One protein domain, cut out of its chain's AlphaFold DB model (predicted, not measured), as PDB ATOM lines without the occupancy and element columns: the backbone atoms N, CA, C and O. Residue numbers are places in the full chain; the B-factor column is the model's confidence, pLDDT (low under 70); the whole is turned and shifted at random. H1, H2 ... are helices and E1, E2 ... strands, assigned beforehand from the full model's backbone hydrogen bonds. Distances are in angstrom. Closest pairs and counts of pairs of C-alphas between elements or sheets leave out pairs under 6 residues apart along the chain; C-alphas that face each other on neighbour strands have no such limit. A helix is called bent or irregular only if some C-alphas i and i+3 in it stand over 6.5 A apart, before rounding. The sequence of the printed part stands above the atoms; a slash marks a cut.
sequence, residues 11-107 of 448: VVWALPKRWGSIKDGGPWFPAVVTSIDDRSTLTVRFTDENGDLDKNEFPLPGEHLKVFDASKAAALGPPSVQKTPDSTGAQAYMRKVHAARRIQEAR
ATOM      1  N   VAL A  11       1.085  14.892 -28.791       93.25
ATOM      2  CA  VAL A  11       0.693  15.098 -27.397       93.25
ATOM      3  C   VAL A  11       0.186  16.532 -27.227       93.25
ATOM      4  O   VAL A  11       0.839  17.498 -27.627       93.25
ATOM      5  N   VAL A  12      -0.972  16.683 -26.591       93.69
ATOM      6  CA  VAL A  12      -1.631  17.961 -26.292       93.69
ATOM      7  C   VAL A  12      -2.058  18.025 -24.826       93.69
ATOM      8  O   VAL A  12      -2.338  17.012 -24.186       93.69
ATOM      9  N   TRP A  13      -2.147  19.235 -24.279       93.69
ATOM     10  CA  TRP A  13      -2.916  19.481 -23.061       93.69
ATOM     11  C   TRP A  13      -4.397  19.567 -23.428       93.69
ATOM     12  O   TRP A  13      -4.774  20.401 -24.248       93.69
ATOM     13  N   ALA A  14      -5.241  18.766 -22.789       92.38
ATOM     14  CA  ALA A  14      -6.675  18.705 -23.034       92.38
ATOM     15  C   ALA A  14      -7.485  18.989 -21.759       92.38
ATOM     16  O   ALA A  14      -7.176  18.479 -20.683       92.38
ATOM     17  N   LEU A  15      -8.546  19.791 -21.885       89.56
ATOM     18  CA  LEU A  15      -9.497  20.099 -20.816       89.56
ATOM     19  C   LEU A  15     -10.766  19.239 -20.981       89.56
ATOM     20  O   LEU A  15     -11.573  19.511 -21.878       89.56
ATOM     21  N   PRO A  16     -11.004  18.214 -20.140       79.19
ATOM     22  CA  PRO A  16     -12.163  17.340 -20.296       79.19
ATOM     23  C   PRO A  16     -13.469  18.095 -20.010       79.19
ATOM     24  O   PRO A  16     -13.675  18.576 -18.898       79.19
ATOM     25  N   LYS A  17     -14.414  18.109 -20.964       67.06
ATOM     26  CA  LYS A  17     -15.743  18.753 -20.817       67.06
ATOM     27  C   LYS A  17     -16.537  18.318 -19.570       67.06
ATOM     28  O   LYS A  17     -17.462  19.011 -19.166       67.06
ATOM     29  N   ARG A  18     -16.215  17.161 -18.975       60.53
ATOM     30  CA  ARG A  18     -16.860  16.642 -17.753       60.53
ATOM     31  C   ARG A  18     -16.246  17.164 -16.447       60.53
ATOM     32  O   ARG A  18     -16.852  16.953 -15.402       60.53
ATOM     33  N   TRP A  19     -15.069  17.792 -16.486       55.94
ATOM     34  CA  TRP A  19     -14.295  18.201 -15.300       55.94
ATOM     35  C   TRP A  19     -14.131  19.728 -15.160       55.94
ATOM     36  O   TRP A  19     -13.394  20.189 -14.292       55.94
ATOM     37  N   GLY A  20     -14.859  20.513 -15.962       50.25
ATOM     38  CA  GLY A  20     -15.031  21.958 -15.785       50.25
ATOM     39  C   GLY A  20     -15.471  22.666 -17.070       50.25
ATOM     40  O   GLY A  20     -15.274  22.149 -18.172       50.25
ATOM     41  N   SER A  21     -16.038  23.870 -16.947       53.69
ATOM     42  CA  SER A  21     -16.054  24.823 -18.061       53.69
ATOM     43  C   SER A  21     -14.653  25.409 -18.269       53.69
ATOM     44  O   SER A  21     -13.891  25.545 -17.309       53.69
ATOM     45  N   ILE A  22     -14.339  25.885 -19.482       57.69
ATOM     46  CA  ILE A  22     -13.195  26.795 -19.705       57.69
ATOM     47  C   ILE A  22     -13.271  27.990 -18.733       57.69
ATOM     48  O   ILE A  22     -12.247  28.456 -18.238       57.69
ATOM     49  N   LYS A  23     -14.491  28.448 -18.414       55.56
ATOM     50  CA  LYS A  23     -14.755  29.561 -17.488       55.56
ATOM     51  C   LYS A  23     -14.453  29.243 -16.019       55.56
ATOM     52  O   LYS A  23     -14.216  30.174 -15.259       55.56
ATOM     53  N   ASP A  24     -14.430  27.964 -15.643       56.16
ATOM     54  CA  ASP A  24     -14.216  27.521 -14.258       56.16
ATOM     55  C   ASP A  24     -12.742  27.183 -13.969       56.16
ATOM     56  O   ASP A  24     -12.392  26.860 -12.837       56.16
ATOM     57  N   GLY A  25     -11.866  27.238 -14.983       63.16
ATOM     58  CA  GLY A  25     -10.425  27.025 -14.813       63.16
ATOM     59  C   GLY A  25     -10.041  25.598 -14.402       63.16
ATOM     60  O   GLY A  25      -9.091  25.421 -13.642       63.16
ATOM     61  N   GLY A  26     -10.780  24.588 -14.876       75.94
ATOM     62  CA  GLY A  26     -10.513  23.182 -14.559       75.94
ATOM     63  C   GLY A  26      -9.099  22.713 -14.960       75.94
ATOM     64  O   GLY A  26      -8.486  23.291 -15.864       75.94
ATOM     65  N   PRO A  27      -8.568  21.662 -14.303       86.69
ATOM     66  CA  PRO A  27      -7.243  21.131 -14.602       86.69
ATOM     67  C   PRO A  27      -7.173  20.531 -16.009       86.69
ATOM     68  O   PRO A  27      -8.082  19.828 -16.456       86.69
ATOM     69  N   TRP A  28      -6.062  20.795 -16.686       91.31
ATOM     70  CA  TRP A  28      -5.732  20.235 -17.993       91.31
ATOM     71  C   TRP A  28      -4.977  18.925 -17.799       91.31
ATOM     72  O   TRP A  28      -4.212  18.783 -16.849       91.31
ATOM     73  N   PHE A  29      -5.164  17.974 -18.707       92.69
ATOM     74  CA  PHE A  29      -4.519  16.664 -18.656       92.69
ATOM     75  C   PHE A  29      -3.806  16.375 -19.976       92.69
ATOM     76  O   PHE A  29      -4.271  16.829 -21.021       92.69
ATOM     77  N   PRO A  30      -2.692  15.632 -19.957       94.69
ATOM     78  CA  PRO A  30      -2.064  15.178 -21.186       94.69
ATOM     79  C   PRO A  30      -2.965  14.188 -21.938       94.69
ATOM     80  O   PRO A  30      -3.590  13.306 -21.341       94.69
ATOM     81  N   ALA A  31      -3.023  14.345 -23.256       94.81
ATOM     82  CA  ALA A  31      -3.751  13.480 -24.172       94.81
ATOM     83  C   ALA A  31      -3.025  13.393 -25.521       94.81
ATOM     84  O   ALA A  31      -2.248  14.281 -25.862       94.81
ATOM     85  N   VAL A  32      -3.294  12.341 -26.290       94.06
ATOM     86  CA  VAL A  32      -2.770  12.137 -27.648       94.06
ATOM     87  C   VAL A  32      -3.891  12.332 -28.663       94.06
ATOM     88  O   VAL A  32      -5.007  11.854 -28.448       94.06
ATOM     89  N   VAL A  33      -3.602  13.033 -29.758       91.75
ATOM     90  CA  VAL A  33      -4.535  13.246 -30.877       91.75
ATOM     91  C   VAL A  33      -4.662  11.969 -31.710       91.75
ATOM     92  O   VAL A  33      -3.671  11.481 -32.250       91.75
ATOM     93  N   THR A  34      -5.883  11.446 -31.845       91.19
ATOM     94  CA  THR A  34      -6.181  10.187 -32.555       91.19
ATOM     95  C   THR A  34      -7.044  10.361 -33.804       91.19
ATOM     96  O   THR A  34      -6.934   9.545 -34.712       91.19
ATOM     97  N   SER A  35      -7.852  11.423 -33.901       88.50
ATOM     98  CA  SER A  35      -8.480  11.847 -35.167       88.50
ATOM     99  C   SER A  35      -8.532  13.371 -35.282       88.50
ATOM    100  O   SER A  35      -8.581  14.088 -34.277       88.50
ATOM    101  N   ILE A  36      -8.542  13.865 -36.519       86.12
ATOM    102  CA  ILE A  36      -8.767  15.268 -36.875       86.12
ATOM    103  C   ILE A  36      -9.970  15.278 -37.817       86.12
ATOM    104  O   ILE A  36      -9.820  15.185 -39.032       86.12
ATOM    105  N   ASP A  37     -11.167  15.330 -37.232       72.94
ATOM    106  CA  ASP A  37     -12.416  15.151 -37.981       72.94
ATOM    107  C   ASP A  37     -12.770  16.404 -38.804       72.94
ATOM    108  O   ASP A  37     -13.310  16.298 -39.900       72.94
ATOM    109  N   ASP A  38     -12.441  17.598 -38.289       64.94
ATOM    110  CA  ASP A  38     -12.697  18.883 -38.948       64.94
ATOM    111  C   ASP A  38     -11.798  20.001 -38.384       64.94
ATOM    112  O   ASP A  38     -11.307  19.906 -37.258       64.94
ATOM    113  N   ARG A  39     -11.663  21.140 -39.090       59.62
ATOM    114  CA  ARG A  39     -10.834  22.316 -38.683       59.62
ATOM    115  C   ARG A  39     -11.194  22.973 -37.328       59.62
ATOM    116  O   ARG A  39     -10.647  24.020 -36.987       59.62
ATOM    117  N   SER A  40     -12.133  22.421 -36.566       70.31
ATOM    118  CA  SER A  40     -12.592  22.953 -35.276       70.31
ATOM    119  C   SER A  40     -12.476  21.974 -34.105       70.31
ATOM    120  O   SER A  40     -12.447  22.432 -32.960       70.31
ATOM    121  N   THR A  41     -12.404  20.664 -34.368       83.44
ATOM    122  CA  THR A  41     -12.542  19.600 -33.363       83.44
ATOM    123  C   THR A  41     -11.514  18.504 -33.617       83.44
ATOM    124  O   THR A  41     -11.384  18.022 -34.738       83.44
ATOM    125  N   LEU A  42     -10.797  18.114 -32.565       88.81
ATOM    126  CA  LEU A  42      -9.847  17.009 -32.581       88.81
ATOM    127  C   LEU A  42     -10.315  15.953 -31.582       88.81
ATOM    128  O   LEU A  42     -10.782  16.276 -30.484       88.81
ATOM    129  N   THR A  43     -10.173  14.690 -31.952       91.06
ATOM    130  CA  THR A  43     -10.501  13.558 -31.089       91.06
ATOM    131  C   THR A  43      -9.227  13.085 -30.405       91.06
ATOM    132  O   THR A  43      -8.218  12.841 -31.065       91.06
ATOM    133  N   VAL A  44      -9.258  13.015 -29.070       93.00
ATOM    134  CA  VAL A  44      -8.089  12.687 -28.241       93.00
ATOM    135  C   VAL A  44      -8.355  11.504 -27.310       93.00
ATOM    136  O   VAL A  44      -9.492  11.284 -26.883       93.00
ATOM    137  N   ARG A  45      -7.295  10.786 -26.926       93.88
ATOM    138  CA  ARG A  45      -7.292   9.808 -25.822       93.88
ATOM    139  C   ARG A  45      -6.352  10.299 -24.721       93.88
ATOM    140  O   ARG A  45      -5.238  10.724 -25.014       93.88
ATOM    141  N   PHE A  46      -6.788  10.282 -23.462       93.00
ATOM    142  CA  PHE A  46      -5.948  10.724 -22.339       93.00
ATOM    143  C   PHE A  46      -4.862   9.696 -22.022       93.00
ATOM    144  O   PHE A  46      -5.093   8.497 -22.157       93.00
ATOM    145  N   THR A  47      -3.694  10.157 -21.576       91.50
ATOM    146  CA  THR A  47      -2.623   9.265 -21.107       91.50
ATOM    147  C   THR A  47      -2.833   8.917 -19.632       91.50
ATOM    148  O   THR A  47      -3.136   9.792 -18.808       91.50
ATOM    149  N   ASP A  48      -2.645   7.653 -19.272       89.19
ATOM    150  CA  ASP A  48      -2.655   7.199 -17.883       89.19
ATOM    151  C   ASP A  48      -1.306   7.470 -17.168       89.19
ATOM    152  O   ASP A  48      -0.505   8.294 -17.615       89.19
ATOM    153  N   GLU A  49      -1.081   6.872 -15.992       88.12
ATOM    154  CA  GLU A  49       0.172   7.050 -15.234       88.12
ATOM    155  C   GLU A  49       1.351   6.231 -15.785       88.12
ATOM    156  O   GLU A  49       2.502   6.566 -15.500       88.12
ATOM    157  N   ASN A  50       1.077   5.192 -16.577       85.44
ATOM    158  CA  ASN A  50       2.066   4.296 -17.171       85.44
ATOM    159  C   ASN A  50       2.507   4.784 -18.560       85.44
ATOM    160  O   ASN A  50       3.675   4.623 -18.926       85.44
ATOM    161  N   GLY A  51       1.602   5.445 -19.287       82.00
ATOM    162  CA  GLY A  51       1.748   5.849 -20.690       82.00
ATOM    163  C   GLY A  51       0.725   5.200 -21.618       82.00
ATOM    164  O   GLY A  51       0.728   5.495 -22.809       82.00
ATOM    165  N   ASP A  52      -0.172   4.376 -21.081       89.19
ATOM    166  CA  ASP A  52      -1.252   3.774 -21.846       89.19
ATOM    167  C   ASP A  52      -2.300   4.833 -22.205       89.19
ATOM    168  O   ASP A  52      -2.579   5.767 -21.442       89.19
ATOM    169  N   LEU A  53      -2.905   4.683 -23.383       89.44
ATOM    170  CA  LEU A  53      -4.004   5.539 -23.818       89.44
ATOM    171  C   LEU A  53      -5.337   5.005 -23.293       89.44
ATOM    172  O   LEU A  53      -5.666   3.827 -23.457       89.44
ATOM    173  N   ASP A  54      -6.144   5.900 -22.722       86.31
ATOM    174  CA  ASP A  54      -7.524   5.606 -22.348       86.31
ATOM    175  C   ASP A  54      -8.282   5.013 -23.545       86.31
ATOM    176  O   ASP A  54      -8.294   5.571 -24.642       86.31
ATOM    177  N   LYS A  55      -9.003   3.908 -23.319       86.00
ATOM    178  CA  LYS A  55      -9.818   3.235 -24.354       86.00
ATOM    179  C   LYS A  55     -10.972   4.090 -24.890       86.00
ATOM    180  O   LYS A  55     -11.634   3.693 -25.843       86.00
ATOM    181  N   ASN A  56     -11.258   5.211 -24.231       87.56
ATOM    182  CA  ASN A  56     -12.321   6.131 -24.595       87.56
ATOM    183  C   ASN A  56     -11.742   7.293 -25.401       87.56
ATOM    184  O   ASN A  56     -10.784   7.937 -24.978       87.56
ATOM    185  N   GLU A  57     -12.386   7.594 -26.519       89.75
ATOM    186  CA  GLU A  57     -12.091   8.764 -27.336       89.75
ATOM    187  C   GLU A  57     -12.948   9.959 -26.925       89.75
ATOM    188  O   GLU A  57     -14.126   9.829 -26.578       89.75
ATOM    189  N   PHE A  58     -12.344  11.145 -26.968       89.00
ATOM    190  CA  PHE A  58     -12.960  12.387 -26.531       89.00
ATOM    191  C   PHE A  58     -12.858  13.451 -27.634       89.00
ATOM    192  O   PHE A  58     -11.793  14.046 -27.800       89.00
ATOM    193  N   PRO A  59     -13.952  13.744 -28.365       89.44
ATOM    194  CA  PRO A  59     -13.989  14.848 -29.321       89.44
ATOM    195  C   PRO A  59     -14.029  16.196 -28.585       89.44
ATOM    196  O   PRO A  59     -15.018  16.568 -27.924       89.44
ATOM    197  N   LEU A  60     -12.932  16.947 -28.691       87.88
ATOM    198  CA  LEU A  60     -12.725  18.237 -28.039       87.88
ATOM    199  C   LEU A  60     -12.514  19.353 -29.079       87.88
ATOM    200  O   LEU A  60     -11.741  19.187 -30.021       87.88
ATOM    201  N   PRO A  61     -13.185  20.510 -28.926       87.00
ATOM    202  CA  PRO A  61     -12.937  21.660 -29.785       87.00
ATOM    203  C   PRO A  61     -11.541  22.236 -29.507       87.00
ATOM    204  O   PRO A  61     -11.039  22.123 -28.389       87.00
ATOM    205  N   GLY A  62     -10.938  22.922 -30.481       83.31
ATOM    206  CA  GLY A  62      -9.578  23.476 -30.354       83.31
ATOM    207  C   GLY A  62      -9.352  24.401 -29.144       83.31
ATOM    208  O   GLY A  62      -8.253  24.458 -28.613       83.31
ATOM    209  N   GLU A  63     -10.396  25.066 -28.640       84.56
ATOM    210  CA  GLU A  63     -10.362  25.884 -27.409       84.56
ATOM    211  C   GLU A  63     -10.194  25.076 -26.102       84.56
ATOM    212  O   GLU A  63      -9.736  25.613 -25.095       84.56
ATOM    213  N   HIS A  64     -10.535  23.785 -26.115       88.06
ATOM    214  CA  HIS A  64     -10.314  22.839 -25.017       88.06
ATOM    215  C   HIS A  64      -8.933  22.164 -25.097       88.06
ATOM    216  O   HIS A  64      -8.658  21.247 -24.322       88.06
ATOM    217  N   LEU A  65      -8.071  22.589 -26.025       88.06
ATOM    218  CA  LEU A  65      -6.774  21.982 -26.305       88.06
ATOM    219  C   LEU A  65      -5.665  23.056 -26.269       88.06
ATOM    220  O   LEU A  65      -5.900  24.221 -26.588       88.06
ATOM    221  N   LYS A  66      -4.438  22.678 -25.894       90.38
ATOM    222  CA  LYS A  66      -3.216  23.501 -26.011       90.38
ATOM    223  C   LYS A  66      -2.025  22.623 -26.407       90.38
ATOM    224  O   LYS A  66      -1.996  21.444 -26.063       90.38
ATOM    225  N   VAL A  67      -1.016  23.205 -27.062       89.50
ATOM    226  CA  VAL A  67       0.269  22.532 -27.349       89.50
ATOM    227  C   VAL A  67       0.868  21.985 -26.051       89.50
ATOM    228  O   VAL A  67       0.977  22.734 -25.073       89.50
ATOM    229  N   PHE A  68       1.238  20.701 -26.026       92.50
ATOM    230  CA  PHE A  68       1.845  20.096 -24.844       92.50
ATOM    231  C   PHE A  68       3.253  20.636 -24.594       92.50
ATOM    232  O   PHE A  68       4.069  20.796 -25.497       92.50
ATOM    233  N   ASP A  69       3.514  20.910 -23.323       91.44
ATOM    234  CA  ASP A  69       4.773  21.431 -22.811       91.44
ATOM    235  C   ASP A  69       4.827  21.060 -21.332       91.44
ATOM    236  O   ASP A  69       4.069  21.603 -20.520       91.44
ATOM    237  N   ALA A  70       5.704  20.115 -20.992       90.00
ATOM    238  CA  ALA A  70       5.826  19.582 -19.641       90.00
ATOM    239  C   ALA A  70       6.216  20.653 -18.603       90.00
ATOM    240  O   ALA A  70       5.857  20.514 -17.434       90.00
ATOM    241  N   SER A  71       6.873  21.753 -19.001       89.69
ATOM    242  CA  SER A  71       7.202  22.855 -18.080       89.69
ATOM    243  C   SER A  71       5.953  23.583 -17.564       89.69
ATOM    244  O   SER A  71       5.929  24.080 -16.438       89.69
ATOM    245  N   LYS A  72       4.862  23.569 -18.343       90.50
ATOM    246  CA  LYS A  72       3.576  24.191 -17.991       90.50
ATOM    247  C   LYS A  72       2.703  23.314 -17.087       90.50
ATOM    248  O   LYS A  72       1.631  23.757 -16.675       90.50
ATOM    249  N   ALA A  73       3.153  22.110 -16.725       88.88
ATOM    250  CA  ALA A  73       2.391  21.161 -15.910       88.88
ATOM    251  C   ALA A  73       1.947  21.732 -14.555       88.88
ATOM    252  O   ALA A  73       0.810  21.501 -14.145       88.88
ATOM    253  N   ALA A  74       2.797  22.525 -13.895       86.38
ATOM    254  CA  ALA A  74       2.454  23.185 -12.637       86.38
ATOM    255  C   ALA A  74       1.401  24.294 -12.812       86.38
ATOM    256  O   ALA A  74       0.579  24.500 -11.924       86.38
ATOM    257  N   ALA A  75       1.394  24.999 -13.949       87.50
ATOM    258  CA  ALA A  75       0.464  26.097 -14.227       87.50
ATOM    259  C   ALA A  75      -0.906  25.623 -14.745       87.50
ATOM    260  O   ALA A  75      -1.904  26.313 -14.553       87.50
ATOM    261  N   LEU A  76      -0.948  24.470 -15.421       87.25
ATOM    262  CA  LEU A  76      -2.153  23.913 -16.049       87.25
ATOM    263  C   LEU A  76      -2.784  22.749 -15.262       87.25
ATOM    264  O   LEU A  76      -3.934  22.395 -15.522       87.25
ATOM    265  N   GLY A  77      -2.044  22.154 -14.324       85.56
ATOM    266  CA  GLY A  77      -2.496  21.033 -13.504       85.56
ATOM    267  C   GLY A  77      -3.412  21.418 -12.336       85.56
ATOM    268  O   GLY A  77      -3.715  22.592 -12.119       85.56
ATOM    269  N   PRO A  78      -3.874  20.424 -11.555       86.06
ATOM    270  CA  PRO A  78      -4.750  20.667 -10.414       86.06
ATOM    271  C   PRO A  78      -4.032  21.444  -9.294       86.06
ATOM    272  O   PRO A  78      -2.815  21.313  -9.140       86.06
ATOM    273  N   PRO A  79      -4.765  22.190  -8.439       85.12
ATOM    274  CA  PRO A  79      -4.171  23.020  -7.384       85.12
ATOM    275  C   PRO A  79      -3.243  22.275  -6.415       85.12
ATOM    276  O   PRO A  79      -2.371  22.896  -5.809       85.12
ATOM    277  N   SER A  80      -3.404  20.956  -6.274       84.62
ATOM    278  CA  SER A  80      -2.518  20.098  -5.485       84.62
ATOM    279  C   SER A  80      -1.074  20.096  -5.990       84.62
ATOM    280  O   SER A  80      -0.172  20.020  -5.166       84.62
ATOM    281  N   VAL A  81      -0.829  20.237  -7.299       86.19
ATOM    282  CA  VAL A  81       0.529  20.272  -7.880       86.19
ATOM    283  C   VAL A  81       1.305  21.501  -7.404       86.19
ATOM    284  O   VAL A  81       2.505  21.417  -7.168       86.19
ATOM    285  N   GLN A  82       0.618  22.633  -7.217       85.31
ATOM    286  CA  GLN A  82       1.222  23.870  -6.713       85.31
ATOM    287  C   GLN A  82       1.265  23.924  -5.180       85.31
ATOM    288  O   GLN A  82       2.239  24.400  -4.607       85.31
ATOM    289  N   LYS A  83       0.187  23.495  -4.508       86.19
ATOM    290  CA  LYS A  83      -0.016  23.727  -3.067       86.19
ATOM    291  C   LYS A  83       0.466  22.587  -2.172       86.19
ATOM    292  O   LYS A  83       0.778  22.827  -1.012       86.19
ATOM    293  N   THR A  84       0.478  21.358  -2.682       86.50
ATOM    294  CA  THR A  84       0.810  20.133  -1.935       86.50
ATOM    295  C   THR A  84       1.494  19.122  -2.873       86.50
ATOM    296  O   THR A  84       0.900  18.078  -3.181       86.50
ATOM    297  N   PRO A  85       2.701  19.424  -3.387       83.56
ATOM    298  CA  PRO A  85       3.363  18.620  -4.422       83.56
ATOM    299  C   PRO A  85       3.612  17.165  -3.993       83.56
ATOM    300  O   PRO A  85       3.509  16.257  -4.815       83.56
ATOM    301  N   ASP A  86       3.823  16.924  -2.696       88.94
ATOM    302  CA  ASP A  86       4.031  15.584  -2.126       88.94
ATOM    303  C   ASP A  86       2.739  14.763  -1.968       88.94
ATOM    304  O   ASP A  86       2.776  13.589  -1.601       88.94
ATOM    305  N   SER A  87       1.570  15.356  -2.237       91.19
ATOM    306  CA  SER A  87       0.298  14.634  -2.172       91.19
ATOM    307  C   SER A  87       0.219  13.549  -3.248       91.19
ATOM    308  O   SER A  87       0.607  13.757  -4.399       91.19
ATOM    309  N   THR A  88      -0.387  12.407  -2.915       89.25
ATOM    310  CA  THR A  88      -0.557  11.276  -3.843       89.25
ATOM    311  C   THR A  88      -1.225  11.689  -5.159       89.25
ATOM    312  O   THR A  88      -0.851  11.193  -6.216       89.25
ATOM    313  N   GLY A  89      -2.170  12.639  -5.118       86.31
ATOM    314  CA  GLY A  89      -2.828  13.176  -6.314       86.31
ATOM    315  C   GLY A  89      -1.932  14.070  -7.181       86.31
ATOM    316  O   GLY A  89      -2.048  14.036  -8.403       86.31
ATOM    317  N   ALA A  90      -1.021  14.845  -6.581       88.44
ATOM    318  CA  ALA A  90      -0.027  15.618  -7.327       88.44
ATOM    319  C   ALA A  90       1.035  14.703  -7.958       88.44
ATOM    320  O   ALA A  90       1.343  14.850  -9.140       88.44
ATOM    321  N   GLN A  91       1.521  13.703  -7.215       91.75
ATOM    322  CA  GLN A  91       2.455  12.697  -7.728       91.75
ATOM    323  C   GLN A  91       1.848  11.870  -8.873       91.75
ATOM    324  O   GLN A  91       2.484  11.709  -9.912       91.75
ATOM    325  N   ALA A  92       0.604  11.402  -8.720       89.12
ATOM    326  CA  ALA A  92      -0.145  10.712  -9.771       89.12
ATOM    327  C   ALA A  92      -0.272  11.571 -11.038       89.12
ATOM    328  O   ALA A  92       0.043  11.114 -12.135       89.12
ATOM    329  N   TYR A  93      -0.653  12.846 -10.894       91.75
ATOM    330  CA  TYR A  93      -0.710  13.780 -12.018       91.75
ATOM    331  C   TYR A  93       0.654  13.946 -12.705       91.75
ATOM    332  O   TYR A  93       0.741  13.829 -13.927       91.75
ATOM    333  N   MET A  94       1.732  14.148 -11.942       93.88
ATOM    334  CA  MET A  94       3.075  14.287 -12.512       93.88
ATOM    335  C   MET A  94       3.549  13.011 -13.218       93.88
ATOM    336  O   MET A  94       4.169  13.122 -14.274       93.88
ATOM    337  N   ARG A  95       3.197  11.807 -12.735       93.50
ATOM    338  CA  ARG A  95       3.460  10.551 -13.468       93.50
ATOM    339  C   ARG A  95       2.823  10.559 -14.859       93.50
ATOM    340  O   ARG A  95       3.528  10.274 -15.823       93.50
ATOM    341  N   LYS A  96       1.565  11.003 -14.993       93.69
ATOM    342  CA  LYS A  96       0.915  11.173 -16.312       93.69
ATOM    343  C   LYS A  96       1.674  12.139 -17.220       93.69
ATOM    344  O   LYS A  96       1.860  11.861 -18.399       93.69
ATOM    345  N   VAL A  97       2.154  13.260 -16.677       94.69
ATOM    346  CA  VAL A  97       2.948  14.246 -17.433       94.69
ATOM    347  C   VAL A  97       4.286  13.659 -17.897       94.69
ATOM    348  O   VAL A  97       4.675  13.863 -19.045       94.69
ATOM    349  N   HIS A  98       4.980  12.900 -17.045       93.75
ATOM    350  CA  HIS A  98       6.216  12.207 -17.421       93.75
ATOM    351  C   HIS A  98       5.972  11.101 -18.456       93.75
ATOM    352  O   HIS A  98       6.774  10.935 -19.374       93.75
ATOM    353  N   ALA A  99       4.861  10.369 -18.356       92.25
ATOM    354  CA  ALA A  99       4.473   9.372 -19.343       92.25
ATOM    355  C   ALA A  99       4.175  10.013 -20.711       92.25
ATOM    356  O   ALA A  99       4.775   9.626 -21.711       92.25
ATOM    357  N   ALA A 100       3.365  11.071 -20.739       93.38
ATOM    358  CA  ALA A 100       3.071  11.844 -21.943       93.38
ATOM    359  C   ALA A 100       4.322  12.470 -22.581       93.38
ATOM    360  O   ALA A 100       4.467  12.469 -23.802       93.38
ATOM    361  N   ARG A 101       5.273  12.942 -21.765       93.88
ATOM    362  CA  ARG A 101       6.572  13.423 -22.249       93.88
ATOM    363  C   ARG A 101       7.370  12.320 -22.958       93.88
ATOM    364  O   ARG A 101       7.904  12.590 -24.028       93.88
ATOM    365  N   ARG A 102       7.412  11.092 -22.423       92.62
ATOM    366  CA  ARG A 102       8.079   9.954 -23.092       92.62
ATOM    367  C   ARG A 102       7.444   9.639 -24.450       92.62
ATOM    368  O   ARG A 102       8.173   9.397 -25.404       92.62
ATOM    369  N   ILE A 103       6.113   9.707 -24.558       89.69
ATOM    370  CA  ILE A 103       5.391   9.533 -25.834       89.69
ATOM    371  C   ILE A 103       5.795  10.627 -26.837       89.69
ATOM    372  O   ILE A 103       6.114  10.320 -27.984       89.69
ATOM    373  N   GLN A 104       5.853  11.892 -26.404       91.75
ATOM    374  CA  GLN A 104       6.288  13.009 -27.251       91.75
ATOM    375  C   GLN A 104       7.746  12.855 -27.717       91.75
ATOM    376  O   GLN A 104       8.047  13.073 -28.888       91.75
ATOM    377  N   GLU A 105       8.654  12.467 -26.819       88.56
ATOM    378  CA  GLU A 105      10.073  12.251 -27.130       88.56
ATOM    379  C   GLU A 105      10.268  11.074 -28.099       88.56
ATOM    380  O   GLU A 105      10.996  11.215 -29.082       88.56
ATOM    381  N   ALA A 106       9.558   9.957 -27.894       86.19
ATOM    382  CA  ALA A 106       9.551   8.825 -28.819       86.19
ATOM    383  C   ALA A 106       9.017   9.225 -30.204       86.19
ATOM    384  O   ALA A 106       9.622   8.879 -31.221       86.19
ATOM    385  N   ARG A 107       7.939  10.019 -30.265       83.00
ATOM    386  CA  ARG A 107       7.391  10.503 -31.538       83.00
ATOM    387  C   ARG A 107       8.369  11.415 -32.277       83.00
ATOM    388  O   ARG A 107       8.605  11.207 -33.461       83.00
TER     389      ARG A 107
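What this domain is: This is residues 11 to 107 of the 448 residues of an uncharacterized protein of Plasmodiophora brassicae (UniProt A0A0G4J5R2). A strongly twisted, curled sheet of five strands, bent partway round toward a barrel but not closed, has one long helix, H3, packed along E2 and E1. H3 reaches beyond the sheet at its first residues, where the short helix H2 packs on its residues 89 to 94, while the short helix H1 packs on its residues 94 to 101. The printed part has 97 residues, with five named strands followed by three named helices: E1 E2 E3 E4 E5 H1 H2 H3. The sheet's order is E4 E3 E2 E1 E5, all antiparallel, and the class is mixed, helices and strands. The whole is compact, with a radius of gyration of the C-alphas of 12.8 A and spans of 40 by 34 by 22 A.

How they stand to each other: E1, residues 11 to 14, and E2, residues 29 to 38, form a hairpin, with N 12 and O 31 2.8 A apart, within hydrogen-bond range. E2 bends by 72 degrees at residue 34. E3, residues 41 to 46, forms a hairpin with E2, with N 34 and O 43 at 2.8 A. E4, residues 58 to 61, is an edge strand and forms a hairpin with E3, with N 60 and O 42 at 2.9 A. E1 to E4 make a meander, each strand the antiparallel neighbour of the one before. E5, residues 65 to 67, is the other edge strand, antiparallel to E1, with N 13 and O 66 at 2.8 A; E4 and E5 meet only through their link. H1, residues 70 to 76, and H3, residues 88 to 107, are on the sheet in two layers, with helices on one face. H3 has a height over the sheet of 9.3 A and runs along E2 at 13 degrees on the local plane; the closest C-alphas are those of Pro 30 and Ala 100, 6.2 A apart. H3 touches H1 with residues 94 to 101 alone, the closest C-alphas being those of Ala 70 and Val 97, 6.5 A apart; they run opposite ways at a steep tilt of 38 degrees, only just past shallow. H2, residues 79 to 83, is not on the sheet; it touches residues 89 to 94 of H3, closest at the C-alphas of Val 81 and Ala 90, 4.7 A apart. H1 and H2 only just touch, with 3 pairs of C-alphas within 8 A, and only at the corner; Ala 74 and Val 81 have the closest C-alphas, 5.9 A apart. H2 and H3 have every O i to N i+4 pair within hydrogen-bond range; H1 has 1 of 3, and 2 of 4 O i to N i+3 pairs.

Where its parts are: E1 begins at C-alpha 11, (0.693, 15.098, -27.397). E2 is 22.0 A from first to last C-alpha and E3 15.6 A. H1 is irregular: C-alphas 71 and 74 are 7.2 A apart. H3 is 28.8 A long and ends at C-alpha 107, (7.391, 10.503, -31.538).

The domain as a whole: The C-alphas farthest apart, those of Asp 38 and Asp 86, are 40.6 A apart. The printed part has no cut. The links E1 to E2 and E3 to E4 are long; the others are tight. Mean pLDDT of the printed part is 85.3, with residues 17 to 25 and 38 to 39 under 70.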